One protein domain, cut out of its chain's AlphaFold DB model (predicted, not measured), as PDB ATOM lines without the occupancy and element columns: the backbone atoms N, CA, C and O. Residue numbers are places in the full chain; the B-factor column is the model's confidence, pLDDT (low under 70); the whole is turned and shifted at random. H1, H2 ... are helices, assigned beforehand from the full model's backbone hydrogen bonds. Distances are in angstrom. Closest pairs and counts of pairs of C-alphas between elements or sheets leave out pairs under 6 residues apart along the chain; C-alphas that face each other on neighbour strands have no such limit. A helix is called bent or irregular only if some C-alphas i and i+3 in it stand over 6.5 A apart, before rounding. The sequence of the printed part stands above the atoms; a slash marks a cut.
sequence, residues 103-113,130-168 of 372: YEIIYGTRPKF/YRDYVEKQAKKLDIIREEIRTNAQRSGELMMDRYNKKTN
ATOM      1  N   TYR A 103     -32.316  34.925   2.419       88.00
ATOM      2  CA  TYR A 103     -32.605  33.527   2.724       88.00
ATOM      3  C   TYR A 103     -32.198  32.595   1.569       88.00
ATOM      4  O   TYR A 103     -31.527  31.595   1.808       88.00
ATOM      5  N   GLU A 104     -32.533  32.934   0.318       83.81
ATOM      6  CA  GLU A 104     -32.080  32.171  -0.857       83.81
ATOM      7  C   GLU A 104     -30.555  32.182  -0.996       83.81
ATOM      8  O   GLU A 104     -29.976  31.187  -1.412       83.81
ATOM      9  N   ILE A 105     -29.892  33.284  -0.634       86.25
ATOM     10  CA  ILE A 105     -28.428  33.388  -0.711       86.25
ATOM     11  C   ILE A 105     -27.760  32.403   0.262       86.25
ATOM     12  O   ILE A 105     -26.785  31.743  -0.098       86.25
ATOM     13  N   ILE A 106     -28.288  32.296   1.485       86.00
ATOM     14  CA  ILE A 106     -27.715  31.459   2.549       86.00
ATOM     15  C   ILE A 106     -28.107  29.989   2.360       86.00
ATOM     16  O   ILE A 106     -27.242  29.115   2.313       86.00
ATOM     17  N   TYR A 107     -29.405  29.715   2.224       82.19
ATOM     18  CA  TYR A 107     -29.962  28.358   2.236       82.19
ATOM     19  C   TYR A 107     -30.209  27.785   0.840       82.19
ATOM     20  O   TYR A 107     -30.616  26.631   0.703       82.19
ATOM     21  N   GLY A 108     -30.034  28.590  -0.207       77.56
ATOM     22  CA  GLY A 108     -30.181  28.156  -1.591       77.56
ATOM     23  C   GLY A 108     -31.610  27.916  -2.077       77.56
ATOM     24  O   GLY A 108     -31.851  27.623  -3.247       77.56
ATOM     25  N   THR A 109     -32.589  28.032  -1.192       76.12
ATOM     26  CA  THR A 109     -33.994  27.763  -1.490       76.12
ATOM     27  C   THR A 109     -34.847  28.920  -1.015       76.12
ATOM     28  O   THR A 109     -34.445  29.678  -0.139       76.12
ATOM     29  N   ARG A 110     -36.036  29.081  -1.600       78.94
ATOM     30  CA  ARG A 110     -36.996  30.071  -1.109       78.94
ATOM     31  C   ARG A 110     -37.590  29.607   0.217       78.94
ATOM     32  O   ARG A 110     -37.909  28.422   0.344       78.94
ATOM     33  N   PRO A 111     -37.801  30.519   1.175       78.69
ATOM     34  CA  PRO A 111     -38.523  30.175   2.387       78.69
ATOM     35  C   PRO A 111     -39.962  29.772   2.036       78.69
ATOM     36  O   PRO A 111     -40.620  30.418   1.216       78.69
ATOM     37  N   LYS A 112     -40.463  28.702   2.663       71.06
ATOM     38  CA  LYS A 112     -41.865  28.284   2.526       71.06
ATOM     39  C   LYS A 112     -42.741  29.207   3.376       71.06
ATOM     40  O   LYS A 112     -42.522  29.321   4.579       71.06
ATOM     41  N   PHE A 113     -43.735  29.849   2.767       63.38
ATOM     42  CA  PHE A 113     -44.727  30.650   3.488       63.38
ATOM     43  C   PHE A 113     -46.032  29.863   3.639       63.38
ATOM     44  O   PHE A 113     -46.529  29.361   2.631       63.38
ATOM     45  N   TYR A 130     -31.757  10.415  -4.321       59.72
ATOM     46  CA  TYR A 130     -31.648  11.767  -3.745       59.72
ATOM     47  C   TYR A 130     -30.265  12.411  -3.866       59.72
ATOM     48  O   TYR A 130     -30.148  13.634  -3.774       59.72
ATOM     49  N   ARG A 131     -29.217  11.611  -4.072       58.59
ATOM     50  CA  ARG A 131     -27.853  12.092  -4.295       58.59
ATOM     51  C   ARG A 131     -27.773  13.021  -5.507       58.59
ATOM     52  O   ARG A 131     -27.193  14.097  -5.398       58.59
ATOM     53  N   ASP A 132     -28.432  12.655  -6.605       64.31
ATOM     54  CA  ASP A 132     -28.439  13.431  -7.848       64.31
ATOM     55  C   ASP A 132     -29.320  14.686  -7.711       64.31
ATOM     56  O   ASP A 132     -28.994  15.765  -8.207       64.31
ATOM     57  N   TYR A 133     -30.401  14.598  -6.924       66.12
ATOM     58  CA  TYR A 133     -31.215  15.763  -6.568       66.12
ATOM     59  C   TYR A 133     -30.428  16.780  -5.736       66.12
ATOM     60  O   TYR A 133     -30.434  17.968  -6.059       66.12
ATOM     61  N   VAL A 134     -29.742  16.327  -4.683       62.50
ATOM     62  CA  VAL A 134     -28.929  17.184  -3.810       62.50
ATOM     63  C   VAL A 134     -27.750  17.774  -4.584       62.50
ATOM     64  O   VAL A 134     -27.493  18.969  -4.459       62.50
ATOM     65  N   GLU A 135     -27.093  16.997  -5.449       64.06
ATOM     66  CA  GLU A 135     -26.020  17.490  -6.318       64.06
ATOM     67  C   GLU A 135     -26.532  18.532  -7.326       64.06
ATOM     68  O   GLU A 135     -25.912  19.578  -7.527       64.06
ATOM     69  N   LYS A 136     -27.709  18.310  -7.918       67.31
ATOM     70  CA  LYS A 136     -28.357  19.266  -8.823       67.31
ATOM     71  C   LYS A 136     -28.792  20.539  -8.104       67.31
ATOM     72  O   LYS A 136     -28.667  21.622  -8.679       67.31
ATOM     73  N   GLN A 137     -29.275  20.436  -6.863       58.94
ATOM     74  CA  GLN A 137     -29.539  21.617  -6.044       58.94
ATOM     75  C   GLN A 137     -28.235  22.350  -5.733       58.94
ATOM     76  O   GLN A 137     -28.179  23.543  -5.997       58.94
ATOM     77  N   ALA A 138     -27.177  21.665  -5.287       60.09
ATOM     78  CA  ALA A 138     -25.876  22.274  -5.005       60.09
ATOM     79  C   ALA A 138     -25.307  23.023  -6.224       60.09
ATOM     80  O   ALA A 138     -25.006  24.209  -6.118       60.09
ATOM     81  N   LYS A 139     -25.303  22.400  -7.413       73.81
ATOM     82  CA  LYS A 139     -24.898  23.054  -8.675       73.81
ATOM     83  C   LYS A 139     -25.749  24.283  -8.990       73.81
ATOM     84  O   LYS A 139     -25.231  25.307  -9.426       73.81
ATOM     85  N   LYS A 140     -27.063  24.207  -8.755       70.38
ATOM     86  CA  LYS A 140     -27.966  25.353  -8.919       70.38
ATOM     87  C   LYS A 140     -27.633  26.472  -7.929       70.38
ATOM     88  O   LYS A 140     -27.671  27.635  -8.320       70.38
ATOM     89  N   LEU A 141     -27.288  26.138  -6.684       60.97
ATOM     90  CA  LEU A 141     -26.877  27.122  -5.681       60.97
ATOM     91  C   LEU A 141     -25.580  27.804  -6.078       60.97
ATOM     92  O   LEU A 141     -25.479  29.013  -5.923       60.97
ATOM     93  N   ASP A 142     -24.617  27.058  -6.609       72.56
ATOM     94  CA  ASP A 142     -23.335  27.617  -7.026       72.56
ATOM     95  C   ASP A 142     -23.498  28.577  -8.211       72.56
ATOM     96  O   ASP A 142     -22.944  29.675  -8.186       72.56
ATOM     97  N   ILE A 143     -24.353  28.241  -9.184       76.19
ATOM     98  CA  ILE A 143     -24.716  29.154 -10.283       76.19
ATOM     99  C   ILE A 143     -25.388  30.420  -9.738       76.19
ATOM    100  O   ILE A 143     -25.010  31.530 -10.109       76.19
ATOM    101  N   ILE A 144     -26.360  30.265  -8.831       69.31
ATOM    102  CA  ILE A 144     -27.061  31.394  -8.207       69.31
ATOM    103  C   ILE A 144     -26.076  32.265  -7.419       69.31
ATOM    104  O   ILE A 144     -26.106  33.485  -7.550       69.31
ATOM    105  N   ARG A 145     -25.169  31.668  -6.635       70.62
ATOM    106  CA  ARG A 145     -24.136  32.374  -5.858       70.62
ATOM    107  C   ARG A 145     -23.203  33.175  -6.750       70.62
ATOM    108  O   ARG A 145     -22.901  34.322  -6.421       70.62
ATOM    109  N   GLU A 146     -22.783  32.611  -7.876       79.56
ATOM    110  CA  GLU A 146     -21.918  33.316  -8.818       79.56
ATOM    111  C   GLU A 146     -22.664  34.463  -9.518       79.56
ATOM    112  O   GLU A 146     -22.146  35.576  -9.648       79.56
ATOM    113  N   GLU A 147     -23.936  34.263  -9.863       79.12
ATOM    114  CA  GLU A 147     -24.792  35.326 -10.391       79.12
ATOM    115  C   GLU A 147     -25.035  36.440  -9.354       79.12
ATOM    116  O   GLU A 147     -24.989  37.628  -9.672       79.12
ATOM    117  N   ILE A 148     -25.232  36.086  -8.081       71.75
ATOM    118  CA  ILE A 148     -25.341  37.049  -6.980       71.75
ATOM    119  C   ILE A 148     -24.050  37.848  -6.853       71.75
ATOM    120  O   ILE A 148     -24.110  39.073  -6.741       71.75
ATOM    121  N   ARG A 149     -22.892  37.176  -6.863       75.44
ATOM    122  CA  ARG A 149     -21.582  37.823  -6.735       75.44
ATOM    123  C   ARG A 149     -21.371  38.824  -7.866       75.44
ATOM    124  O   ARG A 149     -21.056  39.982  -7.597       75.44
ATOM    125  N   THR A 150     -21.619  38.413  -9.106       86.12
ATOM    126  CA  THR A 150     -21.477  39.277 -10.286       86.12
ATOM    127  C   THR A 150     -22.476  40.439 -10.284       86.12
ATOM    128  O   THR A 150     -22.093  41.578 -10.556       86.12
ATOM    129  N   ASN A 151     -23.737  40.207  -9.904       80.31
ATOM    130  CA  ASN A 151     -24.746  41.265  -9.786       80.31
ATOM    131  C   ASN A 151     -24.422  42.261  -8.666       80.31
ATOM    132  O   ASN A 151     -24.540  43.473  -8.864       80.31
ATOM    133  N   ALA A 152     -23.980  41.771  -7.506       75.25
ATOM    134  CA  ALA A 152     -23.556  42.605  -6.390       75.25
ATOM    135  C   ALA A 152     -22.335  43.450  -6.768       75.25
ATOM    136  O   ALA A 152     -22.330  44.654  -6.505       75.25
ATOM    137  N   GLN A 153     -21.351  42.852  -7.449       85.19
ATOM    138  CA  GLN A 153     -20.177  43.558  -7.954       85.19
ATOM    139  C   GLN A 153     -20.575  44.647  -8.956       85.19
ATOM    140  O   GLN A 153     -20.267  45.815  -8.729       85.19
ATOM    141  N   ARG A 154     -21.354  44.312  -9.992       85.00
ATOM    142  CA  ARG A 154     -21.836  45.281 -10.992       85.00
ATOM    143  C   ARG A 154     -22.650  46.407 -10.351       85.00
ATOM    144  O   ARG A 154     -22.508  47.573 -10.709       85.00
ATOM    145  N   SER A 155     -23.519  46.082  -9.393       78.00
ATOM    146  CA  SER A 155     -24.277  47.093  -8.647       78.00
ATOM    147  C   SER A 155     -23.353  47.995  -7.824       78.00
ATOM    148  O   SER A 155     -23.627  49.191  -7.715       78.00
ATOM    149  N   GLY A 156     -22.292  47.437  -7.236       79.44
ATOM    150  CA  GLY A 156     -21.259  48.175  -6.514       79.44
ATOM    151  C   GLY A 156     -20.484  49.125  -7.428       79.44
ATOM    152  O   GLY A 156     -20.365  50.306  -7.109       79.44
ATOM    153  N   GLU A 157     -20.058  48.648  -8.596       85.31
ATOM    154  CA  GLU A 157     -19.368  49.435  -9.628       85.31
ATOM    155  C   GLU A 157     -20.234  50.604 -10.111       85.31
ATOM    156  O   GLU A 157     -19.820  51.759 -10.054       85.31
ATOM    157  N   LEU A 158     -21.498  50.347 -10.468       83.75
ATOM    158  CA  LEU A 158     -22.428  51.402 -10.882       83.75
ATOM    159  C   LEU A 158     -22.678  52.434  -9.775       83.75
ATOM    160  O   LEU A 158     -22.882  53.619 -10.057       83.75
ATOM    161  N   MET A 159     -22.712  51.998  -8.513       76.56
ATOM    162  CA  MET A 159     -22.833  52.901  -7.372       76.56
ATOM    163  C   MET A 159     -21.574  53.765  -7.223       76.56
ATOM    164  O   MET A 159     -21.704  54.977  -7.032       76.56
ATOM    165  N   MET A 160     -20.386  53.172  -7.366       80.19
ATOM    166  CA  MET A 160     -19.103  53.874  -7.341       80.19
ATOM    167  C   MET A 160     -19.006  54.900  -8.475       80.19
ATOM    168  O   MET A 160     -18.697  56.059  -8.213       80.19
ATOM    169  N   ASP A 161     -19.371  54.538  -9.704       81.88
ATOM    170  CA  ASP A 161     -19.366  55.447 -10.855       81.88
ATOM    171  C   ASP A 161     -20.285  56.651 -10.644       81.88
ATOM    172  O   ASP A 161     -19.932  57.797 -10.941       81.88
ATOM    173  N   ARG A 162     -21.489  56.413 -10.112       79.69
ATOM    174  CA  ARG A 162     -22.441  57.487  -9.793       79.69
ATOM    175  C   ARG A 162     -21.919  58.400  -8.692       79.69
ATOM    176  O   ARG A 162     -22.172  59.602  -8.758       79.69
ATOM    177  N   TYR A 163     -21.240  57.837  -7.694       71.56
ATOM    178  CA  TYR A 163     -20.616  58.605  -6.625       71.56
ATOM    179  C   TYR A 163     -19.478  59.462  -7.184       71.56
ATOM    180  O   TYR A 163     -19.550  60.685  -7.101       71.56
ATOM    181  N   ASN A 164     -18.514  58.849  -7.876       76.00
ATOM    182  CA  ASN A 164     -17.344  59.515  -8.450       76.00
ATOM    183  C   ASN A 164     -17.714  60.671  -9.390       76.00
ATOM    184  O   ASN A 164     -17.074  61.715  -9.341       76.00
ATOM    185  N   LYS A 165     -18.794  60.547 -10.178       75.00
ATOM    186  CA  LYS A 165     -19.299  61.642 -11.036       75.00
ATOM    187  C   LYS A 165     -19.665  62.922 -10.275       75.00
ATOM    188  O   LYS A 165     -19.702  63.988 -10.883       75.00
ATOM    189  N   LYS A 166     -19.993  62.833  -8.984       69.19
ATOM    190  CA  LYS A 166     -20.408  63.973  -8.149       69.19
ATOM    191  C   LYS A 166     -19.320  64.439  -7.181       69.19
ATOM    192  O   LYS A 166     -19.491  65.488  -6.558       69.19
ATOM    193  N   THR A 167     -18.235  63.683  -7.036       67.56
ATOM    194  CA  THR A 167     -17.220  63.925  -6.007       67.56
ATOM    195  C   THR A 167     -16.054  64.720  -6.581       67.56
ATOM    196  O   THR A 167     -15.463  64.336  -7.584       67.56
ATOM    197  N   ASN A 168     -15.683  65.817  -5.917       69.31
ATOM    198  CA  ASN A 168     -14.429  66.513  -6.202       69.31
ATOM    199  C   ASN A 168     -13.310  65.867  -5.373       69.31
ATOM    200  O   ASN A 168     -13.359  65.978  -4.145       69.31
TER     201      ASN A 168
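Overview. This is residues 103 to 113 and 130 to 168 of the 372 residues of an uncharacterized protein of Mytilus galloprovincialis (UniProt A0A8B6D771). One long, single helix, H2, makes the length of a thin rod, and a short helical turn, H1, sits beside the middle of it. From H1 the residues 108 to 113 lead away from H2 to a cut, while residues 130 to 136 and 149 to 168 stick out as the two ends of the rod. The printed part has 50 residues with two named helices, H1 then H2, and no named strand, and its class is all helix. It is extended, with a radius of gyration of the C-alphas of 16.5 A and spans of 57 by 24 by 10 A.

Arrangement. H1, residues 103 to 107, and H2, residues 130 to 164, only just touch, with 3 pairs of C-alphas within 8 A. The closest C-alphas of the two are those of Ile 105 and Arg 145, 6.8 A apart. H2 touches H1 with residues 144 to 148 alone. Their centres are 11.3 A apart. In H1 and H2 every O i to N i+4 pair is within hydrogen-bond range.

Along the chain. H1 begins with the C-alpha of Tyr 103 at (-32.605, 33.527, 2.724) and has 5 residues. H2 has 35 residues and measures 50.1 A from the C-alpha of Tyr 130 at (-31.648, 11.767, -3.745) to that of Asn 164 at (-17.344, 59.515, -8.450). Neither helix is bent.

Size, cuts and confidence. The two C-alphas farthest apart are those of Tyr 130 and Asn 168, at 57.4 A. The link from H1 to H2 runs across the cut, where residues 114 to 129 are not printed, and C-alphas 113 and 130 are 24.1 A apart. The mean pLDDT of the printed part is 74.4, and 15 residues are under 70: 113, 130 to 138, 141, 144 and 166 to 168.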